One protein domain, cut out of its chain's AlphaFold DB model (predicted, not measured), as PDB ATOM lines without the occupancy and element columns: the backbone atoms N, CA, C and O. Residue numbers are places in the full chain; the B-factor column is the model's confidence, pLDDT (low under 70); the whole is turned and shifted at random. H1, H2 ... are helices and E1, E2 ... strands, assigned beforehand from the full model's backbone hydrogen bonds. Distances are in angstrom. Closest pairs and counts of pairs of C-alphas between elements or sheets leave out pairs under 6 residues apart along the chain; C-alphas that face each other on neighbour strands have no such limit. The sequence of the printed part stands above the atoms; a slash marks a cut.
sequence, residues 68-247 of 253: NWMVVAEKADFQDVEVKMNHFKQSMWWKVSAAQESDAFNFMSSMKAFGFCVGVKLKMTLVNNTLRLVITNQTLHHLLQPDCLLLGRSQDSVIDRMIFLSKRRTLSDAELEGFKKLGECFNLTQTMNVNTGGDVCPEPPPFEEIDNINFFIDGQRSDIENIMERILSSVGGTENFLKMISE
ATOM      1  N   ASN A  68       3.239 141.589  73.864       89.62
ATOM      2  CA  ASN A  68       4.537 142.245  73.960       89.62
ATOM      3  C   ASN A  68       4.705 142.855  75.354       89.62
ATOM      4  O   ASN A  68       3.793 143.512  75.862       89.62
ATOM      5  N   TRP A  69       5.888 142.681  75.927       87.94
ATOM      6  CA  TRP A  69       6.247 143.118  77.266       87.94
ATOM      7  C   TRP A  69       7.557 143.896  77.217       87.94
ATOM      8  O   TRP A  69       8.542 143.414  76.664       87.94
ATOM      9  N   MET A  70       7.599 145.073  77.827       88.50
ATOM     10  CA  MET A  70       8.854 145.750  78.140       88.50
ATOM     11  C   MET A  70       9.381 145.197  79.460       88.50
ATOM     12  O   MET A  70       8.627 145.148  80.432       88.50
ATOM     13  N   VAL A  71      10.663 144.834  79.523       86.00
ATOM     14  CA  VAL A  71      11.340 144.712  80.820       86.00
ATOM     15  C   VAL A  71      11.532 146.136  81.330       86.00
ATOM     16  O   VAL A  71      12.101 146.969  80.625       86.00
ATOM     17  N   VAL A  72      10.999 146.433  82.515       84.62
ATOM     18  CA  VAL A  72      11.012 147.777  83.123       84.62
ATOM     19  C   VAL A  72      12.024 147.863  84.263       84.62
ATOM     20  O   VAL A  72      12.713 148.872  84.401       84.62
ATOM     21  N   ALA A  73      12.167 146.794  85.045       80.88
ATOM     22  CA  ALA A  73      13.172 146.704  86.092       80.88
ATOM     23  C   ALA A  73      13.567 145.247  86.359       80.88
ATOM     24  O   ALA A  73      12.778 144.325  86.161       80.88
ATOM     25  N   GLU A  74      14.778 145.050  86.858       82.50
ATOM     26  CA  GLU A  74      15.269 143.783  87.389       82.50
ATOM     27  C   GLU A  74      15.888 144.017  88.770       82.50
ATOM     28  O   GLU A  74      16.459 145.075  89.047       82.50
ATOM     29  N   LYS A  75      15.800 143.012  89.633       81.12
ATOM     30  CA  LYS A  75      16.561 142.903  90.874       81.12
ATOM     31  C   LYS A  75      17.194 141.525  90.937       81.12
ATOM     32  O   LYS A  75      16.550 140.562  90.539       81.12
ATOM     33  N   ALA A  76      18.407 141.422  91.447       78.94
ATOM     34  CA  ALA A  76      19.052 140.146  91.739       78.94
ATOM     35  C   ALA A  76      20.168 140.363  92.764       78.94
ATOM     36  O   ALA A  76      20.404 141.495  93.198       78.94
ATOM     37  N   ASP A  77      20.882 139.291  93.081       75.69
ATOM     38  CA  ASP A  77      22.280 139.394  93.482       75.69
ATOM     39  C   ASP A  77      23.158 139.068  92.259       75.69
ATOM     40  O   ASP A  77      23.388 137.907  91.925       75.69
ATOM     41  N   PHE A  78      23.527 140.096  91.488       66.56
ATOM     42  CA  PHE A  78      24.302 139.931  90.253       66.56
ATOM     43  C   PHE A  78      25.787 139.731  90.571       66.56
ATOM     44  O   PHE A  78      26.350 140.426  91.415       66.56
ATOM     45  N   GLN A  79      26.462 138.862  89.823       67.62
ATOM     46  CA  GLN A  79      27.928 138.843  89.811       67.62
ATOM     47  C   GLN A  79      28.482 140.089  89.097       67.62
ATOM     48  O   GLN A  79      27.822 140.646  88.217       67.62
ATOM     49  N   ASP A  80      29.720 140.494  89.403       58.72
ATOM     50  CA  ASP A  80      30.356 141.707  88.852       58.72
ATOM     51  C   ASP A  80      30.262 141.820  87.319       58.72
ATOM     52  O   ASP A  80      30.046 142.903  86.771       58.72
ATOM     53  N   VAL A  81      30.390 140.696  86.605       56.19
ATOM     54  CA  VAL A  81      30.281 140.644  85.136       56.19
ATOM     55  C   VAL A  81      28.877 141.030  84.663       56.19
ATOM     56  O   VAL A  81      28.735 141.770  83.689       56.19
ATOM     57  N   GLU A  82      27.831 140.586  85.359       63.34
ATOM     58  CA  GLU A  82      26.442 140.908  85.033       63.34
ATOM     59  C   GLU A  82      26.109 142.380  85.319       63.34
ATOM     60  O   GLU A  82      25.458 143.033  84.497       63.34
ATOM     61  N   VAL A  83      26.620 142.936  86.426       65.81
ATOM     62  CA  VAL A  83      26.491 144.369  86.760       65.81
ATOM     63  C   VAL A  83      27.074 145.237  85.646       65.81
ATOM     64  O   VAL A  83      26.437 146.189  85.183       65.81
ATOM     65  N   LYS A  84      28.273 144.891  85.170       63.78
ATOM     66  CA  LYS A  84      28.960 145.649  84.117       63.78
ATOM     67  C   LYS A  84      28.329 145.423  82.743       63.78
ATOM     68  O   LYS A  84      28.177 146.384  81.995       63.78
ATOM     69  N   MET A  85      27.866 144.210  82.431       64.00
ATOM     70  CA  MET A  85      27.084 143.928  81.217       64.00
ATOM     71  C   MET A  85      25.799 144.769  81.172       64.00
ATOM     72  O   MET A  85      25.430 145.300  80.122       64.00
ATOM     73  N   ASN A  86      25.154 144.982  82.323       65.38
ATOM     74  CA  ASN A  86      23.986 145.849  82.431       65.38
ATOM     75  C   ASN A  86      24.286 147.335  82.156       65.38
ATOM     76  O   ASN A  86      23.400 148.024  81.659       65.38
ATOM     77  N   HIS A  87      25.512 147.830  82.374       68.12
ATOM     78  CA  HIS A  87      25.879 149.207  82.000       68.12
ATOM     79  C   HIS A  87      25.690 149.476  80.494       68.12
ATOM     80  O   HIS A  87      25.383 150.595  80.085       68.12
ATOM     81  N   PHE A  88      25.819 148.439  79.662       69.50
ATOM     82  CA  PHE A  88      25.628 148.525  78.215       69.50
ATOM     83  C   PHE A  88      24.189 148.239  77.763       69.50
ATOM     84  O   PHE A  88      23.877 148.466  76.592       69.50
ATOM     85  N   LYS A  89      23.307 147.768  78.657       74.56
ATOM     86  CA  LYS A  89      21.903 147.460  78.353       74.56
ATOM     87  C   LYS A  89      21.076 148.742  78.295       74.56
ATOM     88  O   LYS A  89      20.907 149.440  79.288       74.56
ATOM     89  N   GLN A  90      20.515 149.032  77.125       81.12
ATOM     90  CA  GLN A  90      19.716 150.235  76.891       81.12
ATOM     91  C   GLN A  90      18.223 149.950  77.073       81.12
ATOM     92  O   GLN A  90      17.564 150.598  77.880       81.12
ATOM     93  N   SER A  91      17.695 148.961  76.355       85.19
ATOM     94  CA  SER A  91      16.286 148.560  76.418       85.19
ATOM     95  C   SER A  91      16.144 147.057  76.183       85.19
ATOM     96  O   SER A  91      17.008 146.437  75.561       85.19
ATOM     97  N   MET A  92      15.065 146.454  76.687       86.81
ATOM     98  CA  MET A  92      14.783 145.029  76.506       86.81
ATOM     99  C   MET A  92      13.275 144.782  76.440       86.81
ATOM    100  O   MET A  92      12.505 145.363  77.209       86.81
ATOM    101  N   TRP A  93      12.849 143.921  75.520       88.69
ATOM    102  CA  TRP A  93      11.454 143.523  75.357       88.69
ATOM    103  C   TRP A  93      11.329 142.028  75.101       88.69
ATOM    104  O   TRP A  93      12.205 141.413  74.489       88.69
ATOM    105  N   TRP A  94      10.214 141.460  75.547       88.62
ATOM    106  CA  TRP A  94       9.820 140.081  75.302       88.62
ATOM    107  C   TRP A  94       8.515 140.034  74.506       88.62
ATOM    108  O   TRP A  94       7.645 140.893  74.652       88.62
ATOM    109  N   LYS A  95       8.354 139.003  73.684       89.56
ATOM    110  CA  LYS A  95       7.106 138.654  73.010       89.56
ATOM    111  C   LYS A  95       6.781 137.202  73.307       89.56
ATOM    112  O   LYS A  95       7.618 136.319  73.123       89.56
ATOM    113  N   VAL A  96       5.554 136.976  73.757       86.81
ATOM    114  CA  VAL A  96       5.020 135.652  74.073       86.81
ATOM    115  C   VAL A  96       3.792 135.427  73.201       86.81
ATOM    116  O   VAL A  96       2.851 136.222  73.222       86.81
ATOM    117  N   SER A  97       3.782 134.344  72.432       89.38
ATOM    118  CA  SER A  97       2.621 133.919  71.647       89.38
ATOM    119  C   SER A  97       2.346 132.431  71.841       89.38
ATOM    120  O   SER A  97       3.230 131.667  72.232       89.38
ATOM    121  N   ALA A  98       1.106 132.007  71.594       88.38
ATOM    122  CA  ALA A  98       0.755 130.592  71.617       88.38
ATOM    123  C   ALA A  98       1.664 129.764  70.687       88.38
ATOM    124  O   ALA A  98       2.005 130.196  69.580       88.38
ATOM    125  N   ALA A  99       2.042 128.574  71.151       85.94
ATOM    126  CA  ALA A  99       2.584 127.505  70.321       85.94
ATOM    127  C   ALA A  99       1.473 126.495  69.967       85.94
ATOM    128  O   ALA A  99       0.319 126.665  70.376       85.94
ATOM    129  N   GLN A 100       1.809 125.469  69.183       83.94
ATOM    130  CA  GLN A 100       0.850 124.449  68.746       83.94
ATOM    131  C   GLN A 100       0.406 123.556  69.915       83.94
ATOM    132  O   GLN A 100      -0.760 123.174  70.011       83.94
ATOM    133  N   GLU A 101       1.334 123.248  70.816       86.00
ATOM    134  CA  GLU A 101       1.117 122.473  72.029       86.00
ATOM    135  C   GLU A 101       0.329 123.304  73.060       86.00
ATOM    136  O   GLU A 101       0.418 124.533  73.098       86.00
ATOM    137  N   SER A 102      -0.487 122.664  73.902       81.69
ATOM    138  CA  SER A 102      -1.387 123.378  74.824       81.69
ATOM    139  C   SER A 102      -0.672 124.046  76.004       81.69
ATOM    140  O   SER A 102      -1.141 125.064  76.506       81.69
ATOM    141  N   ASP A 103       0.448 123.470  76.429       83.12
ATOM    142  CA  ASP A 103       1.306 123.904  77.531       83.12
ATOM    143  C   ASP A 103       2.492 124.766  77.066       83.12
ATOM    144  O   ASP A 103       3.147 125.390  77.897       83.12
ATOM    145  N   ALA A 104       2.761 124.847  75.758       85.12
ATOM    146  CA  ALA A 104       3.896 125.590  75.215       85.12
ATOM    147  C   ALA A 104       3.548 127.004  74.715       85.12
ATOM    148  O   ALA A 104       2.417 127.338  74.344       85.12
ATOM    149  N   PHE A 105       4.575 127.840  74.658       85.69
ATOM    150  CA  PHE A 105       4.574 129.186  74.112       85.69
ATOM    151  C   PHE A 105       5.824 129.395  73.265       85.69
ATOM    152  O   PHE A 105       6.919 128.932  73.595       85.69
ATOM    153  N   ASN A 106       5.661 130.172  72.203       87.12
ATOM    154  CA  ASN A 106       6.764 130.754  71.465       87.12
ATOM    155  C   ASN A 106       7.239 131.989  72.244       87.12
ATOM    156  O   ASN A 106       6.492 132.960  72.385       87.12
ATOM    157  N   PHE A 107       8.463 131.941  72.767       85.50
ATOM    158  CA  PHE A 107       9.104 133.052  73.463       85.50
ATOM    159  C   PHE A 107      10.147 133.704  72.561       85.50
ATOM    160  O   PHE A 107      10.948 133.032  71.905       85.50
ATOM    161  N   MET A 108      10.173 135.029  72.573       86.88
ATOM    162  CA  MET A 108      11.207 135.831  71.945       86.88
ATOM    163  C   MET A 108      11.601 136.966  72.881       86.88
ATOM    164  O   MET A 108      10.739 137.602  73.474       86.88
ATOM    165  N   SER A 109      12.895 137.245  72.980       87.12
ATOM    166  CA  SER A 109      13.440 138.381  73.718       87.12
ATOM    167  C   SER A 109      14.455 139.105  72.847       87.12
ATOM    168  O   SER A 109      15.285 138.455  72.209       87.12
ATOM    169  N   SER A 110      14.434 140.436  72.848       87.62
ATOM    170  CA  SER A 110      15.498 141.248  72.262       87.62
ATOM    171  C   SER A 110      15.915 142.377  73.196       87.62
ATOM    172  O   SER A 110      15.103 142.955  73.920       87.62
ATOM    173  N   MET A 111      17.209 142.670  73.172       86.75
ATOM    174  CA  MET A 111      17.900 143.631  74.009       86.75
ATOM    175  C   MET A 111      18.765 144.532  73.126       86.75
ATOM    176  O   MET A 111      19.569 144.040  72.330       86.75
ATOM    177  N   LYS A 112      18.638 145.851  73.297       85.75
ATOM    178  CA  LYS A 112      19.565 146.822  72.711       85.75
ATOM    179  C   LYS A 112      20.764 146.966  73.645       85.75
ATOM    180  O   LYS A 112      20.603 147.434  74.773       85.75
ATOM    181  N   ALA A 113      21.946 146.567  73.188       81.06
ATOM    182  CA  ALA A 113      23.199 146.687  73.929       81.06
ATOM    183  C   ALA A 113      24.373 146.925  72.968       81.06
ATOM    184  O   ALA A 113      24.313 146.528  71.809       81.06
ATOM    185  N   PHE A 114      25.426 147.614  73.420       76.19
ATOM    186  CA  PHE A 114      26.619 147.928  72.602       76.19
ATOM    187  C   PHE A 114      26.320 148.623  71.250       76.19
ATOM    188  O   PHE A 114      27.121 148.584  70.320       76.19
ATOM    189  N   GLY A 115      25.159 149.281  71.134       80.44
ATOM    190  CA  GLY A 115      24.706 149.956  69.913       80.44
ATOM    191  C   GLY A 115      23.974 149.071  68.894       80.44
ATOM    192  O   GLY A 115      23.474 149.613  67.910       80.44
ATOM    193  N   PHE A 116      23.845 147.763  69.132       84.88
ATOM    194  CA  PHE A 116      23.136 146.818  68.262       84.88
ATOM    195  C   PHE A 116      22.067 146.020  69.023       84.88
ATOM    196  O   PHE A 116      21.876 146.175  70.233       84.88
ATOM    197  N   CYS A 117      21.314 145.203  68.294       87.44
ATOM    198  CA  CYS A 117      20.210 144.417  68.829       87.44
ATOM    199  C   CYS A 117      20.584 142.943  68.928       87.44
ATOM    200  O   CYS A 117      20.705 142.271  67.909       87.44
ATOM    201  N   VAL A 118      20.718 142.430  70.148       85.94
ATOM    202  CA  VAL A 118      20.888 140.995  70.420       85.94
ATOM    203  C   VAL A 118      19.532 140.405  70.792       85.94
ATOM    204  O   VAL A 118      18.679 141.093  71.360       85.94
ATOM    205  N   GLY A 119      19.295 139.133  70.502       84.81
ATOM    206  CA  GLY A 119      18.116 138.459  71.023       84.81
ATOM    207  C   GLY A 119      18.119 136.950  70.867       84.81
ATOM    208  O   GLY A 119      19.046 136.355  70.316       84.81
ATOM    209  N   VAL A 120      17.062 136.343  71.401       85.19
ATOM    210  CA  VAL A 120      16.848 134.898  71.439       85.19
ATOM    211  C   VAL A 120      15.381 134.563  71.159       85.19
ATOM    212  O   VAL A 120      14.476 135.289  71.575       85.19
ATOM    213  N   LYS A 121      15.141 133.456  70.454       83.06
ATOM    214  CA  LYS A 121      13.829 132.858  70.169       83.06
ATOM    215  C   LYS A 121      13.876 131.379  70.586       83.06
ATOM    216  O   LYS A 121      14.761 130.649  70.143       83.06
ATOM    217  N   LEU A 122      12.971 130.952  71.469       83.62
ATOM    218  CA  LEU A 122      12.952 129.625  72.114       83.62
ATOM    219  C   LEU A 122      11.515 129.192  72.465       83.62
ATOM    220  O   LEU A 122      10.609 130.024  72.518       83.62
ATOM    221  N   LYS A 123      11.299 127.896  72.720       81.75
ATOM    222  CA  LYS A 123      10.049 127.401  73.325       81.75
ATOM    223  C   LYS A 123      10.106 127.525  74.849       81.75
ATOM    224  O   LYS A 123      11.135 127.263  75.472       81.75
ATOM    225  N   MET A 124       8.984 127.917  75.439       80.06
ATOM    226  CA  MET A 124       8.763 128.012  76.882       80.06
ATOM    227  C   MET A 124       7.511 127.202  77.229       80.06
ATOM    228  O   MET A 124       6.513 127.324  76.526       80.06
ATOM    229  N   THR A 125       7.533 126.387  78.280       82.19
ATOM    230  CA  THR A 125       6.377 125.579  78.710       82.19
ATOM    231  C   THR A 125       5.840 126.036  80.061       82.19
ATOM    232  O   THR A 125       6.580 126.552  80.895       82.19
ATOM    233  N   LEU A 126       4.535 125.876  80.278       79.25
ATOM    234  CA  LEU A 126       3.833 126.208  81.515       79.25
ATOM    235  C   LEU A 126       3.398 124.911  82.200       79.25
ATOM    236  O   LEU A 126       2.416 124.284  81.809       79.25
ATOM    237  N   VAL A 127       4.127 124.517  83.241       78.12
ATOM    238  CA  VAL A 127       3.905 123.270  83.984       78.12
ATOM    239  C   VAL A 127       3.580 123.616  85.430       78.12
ATOM    240  O   VAL A 127       4.393 124.229  86.115       78.12
ATOM    241  N   ASN A 128       2.398 123.224  85.917       75.19
ATOM    242  CA  ASN A 128       1.928 123.533  87.277       75.19
ATOM    243  C   ASN A 128       2.051 125.033  87.614       75.19
ATOM    244  O   ASN A 128       2.652 125.403  88.621       75.19
ATOM    245  N   ASN A 129       1.539 125.896  86.726       70.81
ATOM    246  CA  ASN A 129       1.672 127.362  86.762       70.81
ATOM    247  C   ASN A 129       3.114 127.916  86.639       70.81
ATOM    248  O   ASN A 129       3.283 129.093  86.344       70.81
ATOM    249  N   THR A 130       4.154 127.088  86.744       72.50
ATOM    250  CA  THR A 130       5.555 127.500  86.572       72.50
ATOM    251  C   THR A 130       5.920 127.592  85.094       72.50
ATOM    252  O   THR A 130       5.773 126.614  84.357       72.50
ATOM    253  N   LEU A 131       6.459 128.734  84.663       74.38
ATOM    254  CA  LEU A 131       7.102 128.846  83.352       74.38
ATOM    255  C   LEU A 131       8.498 128.211  83.380       74.38
ATOM    256  O   LEU A 131       9.280 128.463  84.293       74.38
ATOM    257  N   ARG A 132       8.802 127.402  82.365       72.06
ATOM    258  CA  ARG A 132      10.086 126.728  82.150       72.06
ATOM    259  C   ARG A 132      10.617 127.080  80.769       72.06
ATOM    260  O   ARG A 132       9.912 126.911  79.775       72.06
ATOM    261  N   LEU A 133      11.856 127.552  80.694       67.56
ATOM    262  CA  LEU A 133      12.543 127.783  79.426       67.56
ATOM    263  C   LEU A 133      13.395 126.553  79.104       67.56
ATOM    264  O   LEU A 133      14.023 125.990  79.992       67.56
ATOM    265  N   VAL A 134      13.482 126.156  77.833       57.56
ATOM    266  CA  VAL A 134      14.254 124.962  77.408       57.56
ATOM    267  C   VAL A 134      15.749 125.022  77.794       57.56
ATOM    268  O   VAL A 134      16.415 123.993  77.818       57.56
ATOM    269  N   ILE A 135      16.272 126.210  78.122       48.97
ATOM    270  CA  ILE A 135      17.687 126.443  78.457       48.97
ATOM    271  C   ILE A 135      17.985 126.319  79.964       48.97
ATOM    272  O   ILE A 135      19.136 126.096  80.326       48.97
ATOM    273  N   THR A 136      16.991 126.459  80.854       46.88
ATOM    274  CA  THR A 136      17.211 126.434  82.313       46.88
ATOM    275  C   THR A 136      16.064 125.767  83.074       46.88
ATOM    276  O   THR A 136      14.887 125.986  82.797       46.88
ATOM    277  N   ASN A 137      16.394 125.003  84.121       41.16
ATOM    278  CA  ASN A 137      15.412 124.407  85.048       41.16
ATOM    279  C   ASN A 137      14.751 125.437  85.995       41.16
ATOM    280  O   ASN A 137      14.068 125.063  86.951       41.16
ATOM    281  N   GLN A 138      14.984 126.724  85.754       47.09
ATOM    282  CA  GLN A 138      14.711 127.810  86.682       47.09
ATOM    283  C   GLN A 138      13.212 128.101  86.769       47.09
ATOM    284  O   GLN A 138      12.508 128.212  85.765       47.09
ATOM    285  N   THR A 139      12.724 128.188  88.002       50.59
ATOM    286  CA  THR A 139      11.293 128.202  88.313       50.59
ATOM    287  C   THR A 139      10.799 129.646  88.421       50.59
ATOM    288  O   THR A 139      11.384 130.454  89.134       50.59
ATOM    289  N   LEU A 140       9.738 129.977  87.678       52.56
ATOM    290  CA  LEU A 140       9.210 131.336  87.520       52.56
ATOM    291  C   LEU A 140       7.936 131.590  88.342       52.56
ATOM    292  O   LEU A 140       6.954 130.859  88.203       52.56
ATOM    293  N   HIS A 141       7.921 132.668  89.137       52.75
ATOM    294  CA  HIS A 141       6.808 133.024  90.026       52.75
ATOM    295  C   HIS A 141       6.215 134.440  89.802       52.75
ATOM    296  O   HIS A 141       6.699 135.430  90.342       52.75
ATOM    297  N   HIS A 142       5.135 134.452  89.011       57.25
ATOM    298  CA  HIS A 142       3.803 135.076  89.192       57.25
ATOM    299  C   HIS A 142       3.490 136.588  89.349       57.25
ATOM    300  O   HIS A 142       4.204 137.413  89.903       57.25
ATOM    301  N   LEU A 143       2.273 136.867  88.854       49.88
ATOM    302  CA  LEU A 143       1.727 138.072  88.222       49.88
ATOM    303  C   LEU A 143       1.329 139.236  89.154       49.88
ATOM    304  O   LEU A 143       0.915 139.050  90.293       49.88
ATOM    305  N   LEU A 144       1.331 140.450  88.592       50.59
ATOM    306  CA  LEU A 144       0.768 141.663  89.188       50.59
ATOM    307  C   LEU A 144      -0.051 142.408  88.122       50.59
ATOM    308  O   LEU A 144       0.536 143.128  87.334       50.59
ATOM    309  N   GLN A 145      -1.389 142.312  88.161       59.00
ATOM    310  CA  GLN A 145      -2.336 143.124  87.355       59.00
ATOM    311  C   GLN A 145      -2.326 142.853  85.820       59.00
ATOM    312  O   GLN A 145      -1.361 142.319  85.292       59.00
ATOM    313  N   PRO A 146      -3.397 143.174  85.055       67.38
ATOM    314  CA  PRO A 146      -3.514 142.773  83.635       67.38
ATOM    315  C   PRO A 146      -2.460 143.356  82.670       67.38
ATOM    316  O   PRO A 146      -2.238 142.790  81.593       67.38
ATOM    317  N   ASP A 147      -1.803 144.458  83.048       78.56
ATOM    318  CA  ASP A 147      -0.808 145.173  82.228       78.56
ATOM    319  C   ASP A 147       0.632 145.048  82.747       78.56
ATOM    320  O   ASP A 147       1.552 145.676  82.209       78.56
ATOM    321  N   CYS A 148       0.841 144.250  83.791       80.69
ATOM    322  CA  CYS A 148       2.112 144.082  84.478       80.69
ATOM    323  C   CYS A 148       2.352 142.595  84.787       80.69
ATOM    324  O   CYS A 148       1.433 141.790  84.906       80.69
ATOM    325  N   LEU A 149       3.615 142.200  84.866       79.06
ATOM    326  CA  LEU A 149       4.002 140.821  85.126       79.06
ATOM    327  C   LEU A 149       5.286 140.839  85.945       79.06
ATOM    328  O   LEU A 149       6.322 141.313  85.489       79.06
ATOM    329  N   LEU A 150       5.194 140.350  87.177       78.50
ATOM    330  CA  LEU A 150       6.351 140.090  88.013       78.50
ATOM    331  C   LEU A 150       6.763 138.631  87.822       78.50
ATOM    332  O   LEU A 150       5.911 137.761  87.662       78.50
ATOM    333  N   LEU A 151       8.068 138.388  87.791       77.25
ATOM    334  CA  LEU A 151       8.654 137.076  87.571       77.25
ATOM    335  C   LEU A 151       9.842 136.889  88.512       77.25
ATOM    336  O   LEU A 151      10.938 137.369  88.232       77.25
ATOM    337  N   GLY A 152       9.633 136.193  89.629       74.00
ATOM    338  CA  GLY A 152      10.739 135.681  90.441       74.00
ATOM    339  C   GLY A 152      11.351 134.443  89.786       74.00
ATOM    340  O   GLY A 152      10.618 133.495  89.529       74.00
ATOM    341  N   ARG A 153      12.658 134.449  89.526       75.06
ATOM    342  CA  ARG A 153      13.471 133.257  89.254       75.06
ATOM    343  C   ARG A 153      13.790 132.588  90.584       75.06
ATOM    344  O   ARG A 153      14.122 133.292  91.533       75.06
ATOM    345  N   SER A 154      13.717 131.263  90.652       69.25
ATOM    346  CA  SER A 154      14.274 130.511  91.774       69.25
ATOM    347  C   SER A 154      15.200 129.371  91.355       69.25
ATOM    348  O   SER A 154      14.928 128.640  90.394       69.25
ATOM    349  N   GLN A 155      16.270 129.235  92.140       65.06
ATOM    350  CA  GLN A 155      17.211 128.120  92.196       65.06
ATOM    351  C   GLN A 155      17.103 127.514  93.603       65.06
ATOM    352  O   GLN A 155      17.042 128.248  94.585       65.06
ATOM    353  N   ASP A 156      16.988 126.189  93.721       66.69
ATOM    354  CA  ASP A 156      16.901 125.471  95.009       66.69
ATOM    355  C   ASP A 156      15.886 126.039  96.029       66.69
ATOM    356  O   ASP A 156      16.038 125.930  97.244       66.69
ATOM    357  N   SER A 157      14.773 126.583  95.523       68.19
ATOM    358  CA  SER A 157      13.707 127.275  96.282       68.19
ATOM    359  C   SER A 157      14.078 128.649  96.869       68.19
ATOM    360  O   SER A 157      13.257 129.248  97.566       68.19
ATOM    361  N   VAL A 158      15.263 129.180  96.568       71.19
ATOM    362  CA  VAL A 158      15.675 130.560  96.857       71.19
ATOM    363  C   VAL A 158      15.375 131.428  95.636       71.19
ATOM    364  O   VAL A 158      15.660 131.029  94.511       71.19
ATOM    365  N   ILE A 159      14.777 132.606  95.839       74.88
ATOM    366  CA  ILE A 159      14.592 133.587  94.761       74.88
ATOM    367  C   ILE A 159      15.849 134.443  94.673       74.88
ATOM    368  O   ILE A 159      16.161 135.170  95.611       74.88
ATOM    369  N   ASP A 160      16.541 134.349  93.544       74.56
ATOM    370  CA  ASP A 160      17.841 134.978  93.296       74.56
ATOM    371  C   ASP A 160      17.757 136.145  92.292       74.56
ATOM    372  O   ASP A 160      18.616 137.023  92.268       74.56
ATOM    373  N   ARG A 161      16.687 136.188  91.484       78.62
ATOM    374  CA  ARG A 161      16.356 137.279  90.559       78.62
ATOM    375  C   ARG A 161      14.854 137.529  90.520       78.62
ATOM    376  O   ARG A 161      14.042 136.614  90.575       78.62
ATOM    377  N   MET A 162      14.474 138.784  90.336       79.31
ATOM    378  CA  MET A 162      13.118 139.231  90.048       79.31
ATOM    379  C   MET A 162      13.134 140.135  88.818       79.31
ATOM    380  O   MET A 162      13.875 141.115  88.773       79.31
ATOM    381  N   ILE A 163      12.297 139.831  87.831       81.69
ATOM    382  CA  ILE A 163      12.123 140.618  86.608       81.69
ATOM    383  C   ILE A 163      10.725 141.229  86.645       81.69
ATOM    384  O   ILE A 163       9.734 140.515  86.809       81.69
ATOM    385  N   PHE A 164      10.637 142.547  86.494       82.75
ATOM    386  CA  PHE A 164       9.376 143.263  86.364       82.75
ATOM    387  C   PHE A 164       9.169 143.653  84.901       82.75
ATOM    388  O   PHE A 164      10.021 144.289  84.274       82.75
ATOM    389  N   LEU A 165       8.019 143.260  84.362       83.75
ATOM    390  CA  LEU A 165       7.587 143.522  83.000       83.75
ATOM    391  C   LEU A 165       6.291 144.332  82.986       83.75
ATOM    392  O   LEU A 165       5.429 144.168  83.851       83.75
ATOM    393  N   SER A 166       6.108 145.160  81.958       86.56
ATOM    394  CA  SER A 166       4.830 145.826  81.693       86.56
ATOM    395  C   SER A 166       4.527 145.928  80.202       86.56
ATOM    396  O   SER A 166       5.423 146.022  79.365       86.56
ATOM    397  N   LYS A 167       3.234 145.945  79.864       86.50
ATOM    398  CA  LYS A 167       2.732 146.330  78.534       86.50
ATOM    399  C   LYS A 167       2.865 147.841  78.293       86.50
ATOM    400  O   LYS A 167       2.852 148.293  77.150       86.50
ATOM    401  N   ARG A 168       3.008 148.632  79.363       84.75
ATOM    402  CA  ARG A 168       3.312 150.069  79.319       84.75
ATOM    403  C   ARG A 168       4.824 150.279  79.269       84.75
ATOM    404  O   ARG A 168       5.589 149.468  79.778       84.75
ATOM    405  N   ARG A 169       5.258 151.412  78.707       75.12
ATOM    406  CA  ARG A 169       6.667 151.829  78.798       75.12
ATOM    407  C   ARG A 169       7.007 152.329  80.203       75.12
ATOM    408  O   ARG A 169       8.035 151.952  80.742       75.12
ATOM    409  N   THR A 170       6.153 153.144  80.812       73.38
ATOM    410  CA  THR A 170       6.404 153.727  82.137       73.38
ATOM    411  C   THR A 170       5.567 153.063  83.227       73.38
ATOM    412  O   THR A 170       4.392 152.744  83.027       73.38
ATOM    413  N   LEU A 171       6.184 152.891  84.395       75.25
ATOM    414  CA  LEU A 171       5.523 152.551  85.653       75.25
ATOM    415  C   LEU A 171       5.251 153.823  86.465       75.25
ATOM    416  O   LEU A 171       5.882 154.856  86.239       75.25
ATOM    417  N   SER A 172       4.334 153.738  87.424       81.12
ATOM    418  CA  SER A 172       4.181 154.749  88.473       81.12
ATOM    419  C   SER A 172       5.174 154.534  89.621       81.12
ATOM    420  O   SER A 172       5.616 153.411  89.876       81.12
ATOM    421  N   ASP A 173       5.469 155.597  90.372       79.50
ATOM    422  CA  ASP A 173       6.379 155.548  91.527       79.50
ATOM    423  C   ASP A 173       5.948 154.505  92.573       79.50
ATOM    424  O   ASP A 173       6.783 153.837  93.177       79.50
ATOM    425  N   ALA A 174       4.636 154.311  92.749       76.25
ATOM    426  CA  ALA A 174       4.080 153.316  93.665       76.25
ATOM    427  C   ALA A 174       4.363 151.866  93.226       76.25
ATOM    428  O   ALA A 174       4.551 150.991  94.070       76.25
ATOM    429  N   GLU A 175       4.413 151.605  91.918       79.12
ATOM    430  CA  GLU A 175       4.733 150.284  91.362       79.12
ATOM    431  C   GLU A 175       6.232 149.987  91.480       79.12
ATOM    432  O   GLU A 175       6.612 148.880  91.863       79.12
ATOM    433  N   LEU A 176       7.079 150.992  91.229       77.44
ATOM    434  CA  LEU A 176       8.529 150.904  91.421       77.44
ATOM    435  C   LEU A 176       8.897 150.695  92.898       77.44
ATOM    436  O   LEU A 176       9.697 149.818  93.215       77.44
ATOM    437  N   GLU A 177       8.274 151.436  93.813       78.75
ATOM    438  CA  GLU A 177       8.474 151.289  95.260       78.75
ATOM    439  C   GLU A 177       7.950 149.937  95.784       78.75
ATOM    440  O   GLU A 177       8.558 149.330  96.668       78.75
ATOM    441  N   GLY A 178       6.858 149.417  95.211       77.94
ATOM    442  CA  GLY A 178       6.378 148.059  95.480       77.94
ATOM    443  C   GLY A 178       7.390 146.990  95.055       77.94
ATOM    444  O   GLY A 178       7.735 146.114  95.848       77.94
ATOM    445  N   PHE A 179       7.927 147.095  93.835       79.12
ATOM    446  CA  PHE A 179       8.980 146.207  93.332       79.12
ATOM    447  C   PHE A 179      10.271 146.295  94.160       79.12
ATOM    448  O   PHE A 179      10.886 145.274  94.479       79.12
ATOM    449  N   LYS A 180      10.653 147.505  94.585       80.44
ATOM    450  CA  LYS A 180      11.818 147.739  95.440       80.44
ATOM    451  C   LYS A 180      11.706 146.974  96.762       80.44
ATOM    452  O   LYS A 180      12.610 146.190  97.066       80.44
ATOM    453  N   LYS A 181      10.587 147.150  97.477       79.56
ATOM    454  CA  LYS A 181      10.270 146.475  98.749       79.56
ATOM    455  C   LYS A 181      10.213 144.958  98.623       79.56
ATOM    456  O   LYS A 181      10.672 144.255  99.515       79.56
ATOM    457  N   LEU A 182       9.680 144.447  97.512       77.88
ATOM    458  CA  LEU A 182       9.673 143.011  97.243       77.88
ATOM    459  C   LEU A 182      11.096 142.451  97.195       77.88
ATOM    460  O   LEU A 182      11.400 141.526  97.939       77.88
ATOM    461  N   GLY A 183      11.989 143.048  96.403       78.62
ATOM    462  CA  GLY A 183      13.372 142.576  96.350       78.62
ATOM    463  C   GLY A 183      14.158 142.795  97.647       78.62
ATOM    464  O   GLY A 183      14.961 141.943  97.995       78.62
ATOM    465  N   GLU A 184      13.892 143.869  98.405       83.00
ATOM    466  CA  GLU A 184      14.446 144.041  99.766       83.00
ATOM    467  C   GLU A 184      14.038 142.873 100.684       83.00
ATOM    468  O   GLU A 184      14.862 142.365 101.435       83.00
ATOM    469  N   CYS A 185      12.799 142.387 100.566       81.00
ATOM    470  CA  CYS A 185      12.305 141.224 101.304       81.00
ATOM    471  C   CYS A 185      13.090 139.938 100.962       81.00
ATOM    472  O   CYS A 185      13.406 139.142 101.843       81.00
ATOM    473  N   PHE A 186      13.455 139.744  99.691       77.62
ATOM    474  CA  PHE A 186      14.276 138.611  99.238       77.62
ATOM    475  C   PHE A 186      15.792 138.852  99.355       77.62
ATOM    476  O   PHE A 186      16.568 138.077  98.810       77.62
ATOM    477  N   ASN A 187      16.226 139.901 100.065       81.75
ATOM    478  CA  ASN A 187      17.631 140.320 100.182       81.75
ATOM    479  C   ASN A 187      18.331 140.589  98.831       81.75
ATOM    480  O   ASN A 187      19.556 140.583  98.757       81.75
ATOM    481  N   LEU A 188      17.571 140.886  97.770       81.75
ATOM    482  CA  LEU A 188      18.104 141.279  96.466       81.75
ATOM    483  C   LEU A 188      18.563 142.740  96.537       81.75
ATOM    484  O   LEU A 188      17.764 143.687  96.425       81.75
ATOM    485  N   THR A 189      19.862 142.894  96.782       77.81
ATOM    486  CA  THR A 189      20.555 144.164  97.027       77.81
ATOM    487  C   THR A 189      20.641 145.025  95.769       77.81
ATOM    488  O   THR A 189      20.540 146.251  95.845       77.81
ATOM    489  N   GLN A 190      20.771 144.400  94.601       76.44
ATOM    490  CA  GLN A 190      21.117 145.081  93.362       76.44
ATOM    491  C   GLN A 190      19.874 145.340  92.507       76.44
ATOM    492  O   GLN A 190      18.983 144.498  92.397       76.44
ATOM    493  N   THR A 191      19.793 146.528  91.901       74.25
ATOM    494  CA  THR A 191      18.624 146.980  91.124       74.25
ATOM    495  C   THR A 191      19.056 147.521  89.770       74.25
ATOM    496  O   THR A 191      19.915 148.397  89.698       74.25
ATOM    497  N   MET A 192      18.414 147.056  88.703       70.94
ATOM    498  CA  MET A 192      18.644 147.509  87.334       70.94
ATOM    499  C   MET A 192      17.339 148.078  86.778       70.94
ATOM    500  O   MET A 192      16.412 147.334  86.465       70.94
ATOM    501  N   ASN A 193      17.259 149.398  86.632       69.44
ATOM    502  CA  ASN A 193      16.148 150.033  85.923       69.44
ATOM    503  C   ASN A 193      16.443 149.997  84.421       69.44
ATOM    504  O   ASN A 193      17.486 150.484  83.986       69.44
ATOM    505  N   VAL A 194      15.539 149.429  83.624       67.81
ATOM    506  CA  VAL A 194      15.709 149.331  82.169       67.81
ATOM    507  C   VAL A 194      15.090 150.567  81.523       67.81
ATOM    508  O   VAL A 194      13.938 150.903  81.794       67.81
ATOM    509  N   ASN A 195      15.837 151.272  80.667       65.25
ATOM    510  CA  ASN A 195      15.328 152.489  80.043       65.25
ATOM    511  C   ASN A 195      14.304 152.158  78.945       65.25
ATOM    512  O   ASN A 195      14.634 151.838  77.804       65.25
ATOM    513  N   THR A 196      13.030 152.300  79.289       66.69
ATOM    514  CA  THR A 196      11.887 152.090  78.395       66.69
ATOM    515  C   THR A 196      11.482 153.323  77.581       66.69
ATOM    516  O   THR A 196      10.615 153.225  76.708       66.69
ATOM    517  N   GLY A 197      12.091 154.482  77.850       63.59
ATOM    518  CA  GLY A 197      11.912 155.712  77.075       63.59
ATOM    519  C   GLY A 197      12.818 155.800  75.843       63.59
ATOM    520  O   GLY A 197      12.524 156.574  74.935       63.59
ATOM    521  N   GLY A 198      13.899 155.014  75.802       70.81
ATOM    522  CA  GLY A 198      14.830 154.950  74.676       70.81
ATOM    523  C   GLY A 198      14.321 154.149  73.471       70.81
ATOM    524  O   GLY A 198      13.220 153.590  73.471       70.81
ATOM    525  N   ASP A 199      15.162 154.073  72.438       80.12
ATOM    526  CA  ASP A 199      14.932 153.202  71.283       80.12
ATOM    527  C   ASP A 199      14.783 151.740  71.708       80.12
ATOM    528  O   ASP A 199      15.541 151.227  72.536       80.12
ATOM    529  N   VAL A 200      13.864 151.040  71.053       85.50
ATOM    530  CA  VAL A 200      13.592 149.619  71.267       85.50
ATOM    531  C   VAL A 200      13.983 148.860  70.002       85.50
ATOM    532  O   VAL A 200      13.720 149.332  68.896       85.50
ATOM    533  N   CYS A 201      14.622 147.699  70.151       88.62
ATOM    534  CA  CYS A 201      14.981 146.851  69.014       88.62
ATOM    535  C   CYS A 201      13.746 146.453  68.190       88.62
ATOM    536  O   CYS A 201      12.715 146.138  68.790       88.62
ATOM    537  N   PRO A 202      13.822 146.437  66.847       87.38
ATOM    538  CA  PRO A 202      12.718 145.972  66.017       87.38
ATOM    539  C   PRO A 202      12.455 144.479  66.249       87.38
ATOM    540  O   PRO A 202      13.361 143.722  66.601       87.38
ATOM    541  N   GLU A 203      11.217 144.044  66.011       84.38
ATOM    542  CA  GLU A 203      10.915 142.614  65.948       84.38
ATOM    543  C   GLU A 203      11.662 141.995  64.748       84.38
ATOM    544  O   GLU A 203      11.566 142.534  63.641       84.38
ATOM    545  N   PRO A 204      12.424 140.899  64.934       75.31
ATOM    546  CA  PRO A 204      13.080 140.219  63.825       75.31
ATOM    547  C   PRO A 204      12.040 139.588  62.878       75.31
ATOM    548  O   PRO A 204      10.913 139.306  63.292       75.31
ATOM    549  N   PRO A 205      12.399 139.328  61.608       71.44
ATOM    550  CA  PRO A 205      11.498 138.676  60.664       71.44
ATOM    551  C   PRO A 205      11.042 137.289  61.162       71.44
ATOM    552  O   PRO A 205      11.750 136.648  61.946       71.44
ATOM    553  N   PRO A 206       9.883 136.779  60.695       68.69
ATOM    554  CA  PRO A 206       9.398 135.460  61.083       68.69
ATOM    555  C   PRO A 206      10.362 134.353  60.643       68.69
ATOM    556  O   PRO A 206      10.366 133.930  59.490       68.69
ATOM    557  N   PHE A 207      11.183 133.868  61.573       58.22
ATOM    558  CA  PHE A 207      11.929 132.626  61.382       58.22
ATOM    559  C   PHE A 207      10.987 131.419  61.426       58.22
ATOM    560  O   PHE A 207       9.966 131.473  62.121       58.22
ATOM    561  N   GLU A 208      11.398 130.338  60.762       61.47
ATOM    562  CA  GLU A 208      10.768 129.011  60.791       61.47
ATOM    563  C   GLU A 208      10.596 128.445  62.222       61.47
ATOM    564  O   GLU A 208      10.899 129.095  63.237       61.47
ATOM    565  N   GLU A 209      10.023 127.244  62.287       59.22
ATOM    566  CA  GLU A 209       9.544 126.571  63.494       59.22
ATOM    567  C   GLU A 209      10.599 126.522  64.618       59.22
ATOM    568  O   GLU A 209      11.797 126.330  64.386       59.22
ATOM    569  N   ILE A 210      10.168 126.788  65.860       62.06
ATOM    570  CA  ILE A 210      11.082 126.873  67.010       62.06
ATOM    571  C   ILE A 210      11.347 125.473  67.570       62.06
ATOM    572  O   ILE A 210      10.883 125.123  68.654       62.06
ATOM    573  N   ASP A 211      12.125 124.680  66.845       58.69
ATOM    574  CA  ASP A 211      12.534 123.353  67.321       58.69
ATOM    575  C   ASP A 211      13.715 123.428  68.301       58.69
ATOM    576  O   ASP A 211      13.941 122.512  69.084       58.69
ATOM    577  N   ASN A 212      14.459 124.540  68.278       66.25
ATOM    578  CA  ASN A 212      15.660 124.778  69.080       66.25
ATOM    579  C   ASN A 212      15.779 126.250  69.515       66.25
ATOM    580  O   ASN A 212      15.018 127.122  69.083       66.25
ATOM    581  N   ILE A 213      16.778 126.534  70.355       75.50
ATOM    582  CA  ILE A 213      17.196 127.893  70.717       75.50
ATOM    583  C   ILE A 213      17.793 128.570  69.478       75.50
ATOM    584  O   ILE A 213      18.669 128.013  68.823       75.50
ATOM    585  N   ASN A 214      17.335 129.779  69.165       80.31
ATOM    586  CA  ASN A 214      17.843 130.583  68.059       80.31
ATOM    587  C   ASN A 214      18.309 131.937  68.582       80.31
ATOM    588  O   ASN A 214      17.493 132.673  69.134       80.31
ATOM    589  N   PHE A 215      19.573 132.292  68.365       83.31
ATOM    590  CA  PHE A 215      20.076 133.631  68.667       83.31
ATOM    591  C   PHE A 215      20.049 134.519  67.417       83.31
ATOM    592  O   PHE A 215      20.031 134.026  66.284       83.31
ATOM    593  N   PHE A 216      20.011 135.837  67.610       84.19
ATOM    594  CA  PHE A 216      20.043 136.800  66.512       84.19
ATOM    595  C   PHE A 216      20.779 138.098  66.856       84.19
ATOM    596  O   PHE A 216      20.804 138.531  68.010       84.19
ATOM    597  N   ILE A 217      21.338 138.726  65.817       86.19
ATOM    598  CA  ILE A 217      21.951 140.060  65.831       86.19
ATOM    599  C   ILE A 217      21.270 140.898  64.751       86.19
ATOM    600  O   ILE A 217      21.205 140.469  63.600       86.19
ATOM    601  N   ASP A 218      20.763 142.080  65.097       87.06
ATOM    602  CA  ASP A 218      20.144 143.041  64.168       87.06
ATOM    603  C   ASP A 218      19.084 142.402  63.241       87.06
ATOM    604  O   ASP A 218      18.944 142.743  62.068       87.06
ATOM    605  N   GLY A 219      18.342 141.428  63.781       82.94
ATOM    606  CA  GLY A 219      17.302 140.682  63.071       82.94
ATOM    607  C   GLY A 219      17.780 139.507  62.210       82.94
ATOM    608  O   GLY A 219      16.954 138.874  61.559       82.94
ATOM    609  N   GLN A 220      19.072 139.175  62.204       84.12
ATOM    610  CA  GLN A 220      19.636 138.038  61.467       84.12
ATOM    611  C   GLN A 220      19.990 136.900  62.430       84.12
ATOM    612  O   GLN A 220      20.585 137.156  63.477       84.12
ATOM    613  N   ARG A 221      19.645 135.645  62.087       83.56
ATOM    614  CA  ARG A 221      20.058 134.460  62.868       83.56
ATOM    615  C   ARG A 221      21.585 134.463  62.993       83.56
ATOM    616  O   ARG A 221      22.285 134.695  62.010       83.56
ATOM    617  N   SER A 222      22.077 134.216  64.198       82.56
ATOM    618  CA  SER A 222      23.501 134.211  64.513       82.56
ATOM    619  C   SER A 222      23.806 133.175  65.590       82.56
ATOM    620  O   SER A 222      22.899 132.696  66.271       82.56
ATOM    621  N   ASP A 223      25.086 132.871  65.755       81.00
ATOM    622  CA  ASP A 223      25.599 131.957  66.775       81.00
ATOM    623  C   ASP A 223      26.306 132.750  67.880       81.00
ATOM    624  O   ASP A 223      26.714 133.895  67.672       81.00
ATOM    625  N   ILE A 224      26.479 132.150  69.059       71.88
ATOM    626  CA  ILE A 224      27.060 132.833  70.231       71.88
ATOM    627  C   ILE A 224      28.471 133.372  69.934       71.88
ATOM    628  O   ILE A 224      28.808 134.474  70.361       71.88
ATOM    629  N   GLU A 225      29.278 132.642  69.163       74.69
ATOM    630  CA  GLU A 225      30.630 133.073  68.779       74.69
ATOM    631  C   GLU A 225      30.586 134.345  67.917       74.69
ATOM    632  O   GLU A 225      31.243 135.331  68.243       74.69
ATOM    633  N   ASN A 226      29.699 134.385  66.918       77.75
ATOM    634  CA  ASN A 226      29.455 135.566  66.087       77.75
ATOM    635  C   ASN A 226      28.919 136.764  66.903       77.75
ATOM    636  O   ASN A 226      29.254 137.912  66.610       77.75
ATOM    637  N   ILE A 227      28.118 136.523  67.952       76.56
ATOM    638  CA  ILE A 227      27.668 137.570  68.892       76.56
ATOM    639  C   ILE A 227      28.856 138.144  69.665       76.56
ATOM    640  O   ILE A 227      28.993 139.365  69.750       76.56
ATOM    641  N   MET A 228      29.738 137.293  70.186       75.62
ATOM    642  CA  MET A 228      30.937 137.728  70.905       75.62
ATOM    643  C   MET A 228      31.898 138.498  69.993       75.62
ATOM    644  O   MET A 228      32.370 139.570  70.372       75.62
ATOM    645  N   GLU A 229      32.129 138.030  68.764       80.88
ATOM    646  CA  GLU A 229      32.921 138.762  67.769       80.88
ATOM    647  C   GLU A 229      32.306 140.127  67.428       80.88
ATOM    648  O   GLU A 229      33.031 141.119  67.333       80.88
ATOM    649  N   ARG A 230      30.973 140.226  67.309       79.44
ATOM    650  CA  ARG A 230      30.252 141.497  67.102       79.44
ATOM    651  C   ARG A 230      30.419 142.460  68.282       79.44
ATOM    652  O   ARG A 230      30.630 143.649  68.056       79.44
ATOM    653  N   ILE A 231      30.357 141.964  69.525       75.44
ATOM    654  CA  ILE A 231      30.619 142.764  70.735       75.44
ATOM    655  C   ILE A 231      32.047 143.315  70.682       75.44
ATOM    656  O   ILE A 231      32.229 144.528  70.765       75.44
ATOM    657  N   LEU A 232      33.046 142.452  70.481       78.94
ATOM    658  CA  LEU A 232      34.463 142.828  70.492       78.94
ATOM    659  C   LEU A 232      34.836 143.786  69.348       78.94
ATOM    660  O   LEU A 232      35.559 144.754  69.570       78.94
ATOM    661  N   SER A 233      34.309 143.561  68.141       81.88
ATOM    662  CA  SER A 233      34.581 144.386  66.950       81.88
ATOM    663  C   SER A 233      33.798 145.704  66.881       81.88
ATOM    664  O   SER A 233      34.068 146.526  66.002       81.88
ATOM    665  N   SER A 234      32.846 145.935  67.790       77.69
ATOM    666  CA  SER A 234      32.115 147.206  67.873       77.69
ATOM    667  C   SER A 234      33.033 148.384  68.252       77.69
ATOM    668  O   SER A 234      34.154 148.207  68.731       77.69
ATOM    669  N   VAL A 235      32.580 149.625  68.038       74.75
ATOM    670  CA  VAL A 235      33.374 150.821  68.381       74.75
ATOM    671  C   VAL A 235      33.553 150.902  69.900       74.75
ATOM    672  O   VAL A 235      32.585 151.072  70.637       74.75
ATOM    673  N   GLY A 236      34.797 150.759  70.366       74.75
ATOM    674  CA  GLY A 236      35.117 150.613  71.791       74.75
ATOM    675  C   GLY A 236      34.814 149.221  72.363       74.75
ATOM    676  O   GLY A 236      34.993 149.016  73.556       74.75
ATOM    677  N   GLY A 237      34.391 148.258  71.538       73.94
ATOM    678  CA  GLY A 237      33.955 146.915  71.923       73.94
ATOM    679  C   GLY A 237      34.963 146.160  72.780       73.94
ATOM    680  O   GLY A 237      34.647 145.786  73.907       73.94
ATOM    681  N   THR A 238      36.199 146.010  72.298       75.19
ATOM    682  CA  THR A 238      37.293 145.396  73.069       75.19
ATOM    683  C   THR A 238      37.580 146.132  74.379       75.19
ATOM    684  O   THR A 238      37.788 145.481  75.392       75.19
ATOM    685  N   GLU A 239      37.573 147.469  74.407       77.00
ATOM    686  CA  GLU A 239      37.849 148.237  75.636       77.00
ATOM    687  C   GLU A 239      36.717 148.081  76.663       77.00
ATOM    688  O   GLU A 239      36.967 147.870  77.847       77.00
ATOM    689  N   ASN A 240      35.468 148.119  76.201       70.81
ATOM    690  CA  ASN A 240      34.273 147.882  77.005       70.81
ATOM    691  C   ASN A 240      34.239 146.447  77.547       70.81
ATOM    692  O   ASN A 240      33.936 146.240  78.719       70.81
ATOM    693  N   PHE A 241      34.605 145.460  76.726       68.62
ATOM    694  CA  PHE A 241      34.722 144.068  77.149       68.62
ATOM    695  C   PHE A 241      35.863 143.855  78.145       68.62
ATOM    696  O   PHE A 241      35.673 143.163  79.142       68.62
ATOM    697  N   LEU A 242      37.014 144.499  77.932       69.38
ATOM    698  CA  LEU A 242      38.112 144.482  78.891       69.38
ATOM    699  C   LEU A 242      37.666 145.075  80.233       69.38
ATOM    700  O   LEU A 242      37.813 144.388  81.233       69.38
ATOM    701  N   LYS A 243      37.009 146.244  80.268       68.75
ATOM    702  CA  LYS A 243      36.439 146.819  81.509       68.75
ATOM    703  C   LYS A 243      35.469 145.864  82.216       68.75
ATOM    704  O   LYS A 243      35.557 145.698  83.434       68.75
ATOM    705  N   MET A 244      34.607 145.169  81.462       64.56
ATOM    706  CA  MET A 244      33.719 144.139  82.023       64.56
ATOM    707  C   MET A 244      34.494 143.047  82.782       64.56
ATOM    708  O   MET A 244      34.054 142.637  83.854       64.56
ATOM    709  N   ILE A 245      35.669 142.629  82.298       67.88
ATOM    710  CA  ILE A 245      36.459 141.555  82.925       67.88
ATOM    711  C   ILE A 245      37.620 142.025  83.824       67.88
ATOM    712  O   ILE A 245      38.139 141.207  84.575       67.88
ATOM    713  N   SER A 246      38.056 143.291  83.757       60.78
ATOM    714  CA  SER A 246      39.323 143.746  84.365       60.78
ATOM    715  C   SER A 246      39.196 144.594  85.630       60.78
ATOM    716  O   SER A 246      40.184 144.764  86.335       60.78
ATOM    717  N   GLU A 247      38.034 145.188  85.896       53.28
ATOM    718  CA  GLU A 247      37.824 145.978  87.118       53.28
ATOM    719  C   GLU A 247      37.486 145.052  88.299       53.28
ATOM    720  O   GLU A 247      36.373 144.536  88.379       53.28
TER     721      GLU A 247
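Overview. This is residues 68 to 247 of the 253 residues of an uncharacterized protein of Scophthalmus maximus (UniProt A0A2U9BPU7). A closed barrel of eight antiparallel strands, E1 to E8, makes the body, with H2 packed outside it over E1 and E8, and H3 outside it along E10. E9 is added beside E1 and the small hairpin E10 and E11 beside E4, while H4 is off the barrel and meets H1 and H3. The printed part has 180 residues, with four named helices and eleven named strands in the order E1 H1 E2 E3 E4 E5 E6 E7 E8 H2 E9 E10 E11 H3 H4. The class is mixed, helices and strands; the whole is compact, with a radius of gyration of the C-alphas of 16.5 A and spans of 41 by 41 by 33 A.

Arrangement. Round the ring run E1, residues 68 to 76, E2, 89 to 98, E3, 104 to 113, E4, 116 to 127, E5, 130 to 133, E6, 136 to 141, E7, 148 to 155, and E8, 158 to 166, then back to E1. E2 to E8 form a meander, each strand the antiparallel neighbour of the one before. Within hydrogen-bond range are, for instance, N 95 and O 108 of E2 and E3, 2.8 A, and N 75 and O 162 of E1 and E8, 2.8 A. E1 bends by 57 degrees at residue 72 and pairs over residues 73 to 76 with E9, residues 190 to 193; N 74 and O 192 are 2.8 A apart. E10, residues 214 to 217, is antiparallel to E4, with N 121 and O 214 2.8 A apart, and forms a hairpin with E11, residues 220 to 222, with N 217 and O 220 2.9 A apart. H2, residues 173 to 185, is on the barrel, outside it, slantwise to the strands at 34 degrees to E1 on the local plane; the closest C-alphas of H2 and E1 are those of Gly 183 and Lys 75, 6.3 A. H3, residues 224 to 233, is on the barrel, outside it, along the strands at 12 degrees to E10 on the local plane; their closest C-alphas, Ile 227 and Ile 217, are 6.9 A apart. H1, residues 80 to 87, is on the barrel, outside it, over none of its strands. H4, residues 237 to 246, is not on the barrel; it touches H1, closest at C-alphas Met 244 and Lys 84, 5.4 A, opposite ways at a tilt of 35.1 degrees, only just steep. H3 and H4 touch only at the corner, closest at C-alphas Leu 232 and Thr 238, 4.6 A. In H1, H2, H3 and H4 every O i to N i+4 pair is within hydrogen-bond range.

Along the chain. E1 begins at C-alpha 68 (4.537, 142.245, 73.960). E4, the longest strand, measures 34.2 A from first to last C-alpha, E3 28.6 A and E2 27.9 A. H2, the longest helix, measures 18.3 A, and H4 ends at C-alpha 246 (39.323, 143.746, 84.365).

Size, cuts and confidence. The two C-alphas farthest apart, Ser 102 and Glu 247, are 46.9 A apart. The printed part has no cut; the link from E9 to E10, residues 194 to 213, is long. The mean pLDDT of the printed part is 75.5, and 48 residues are under 70, among them residues 78 to 88 and 133 to 146.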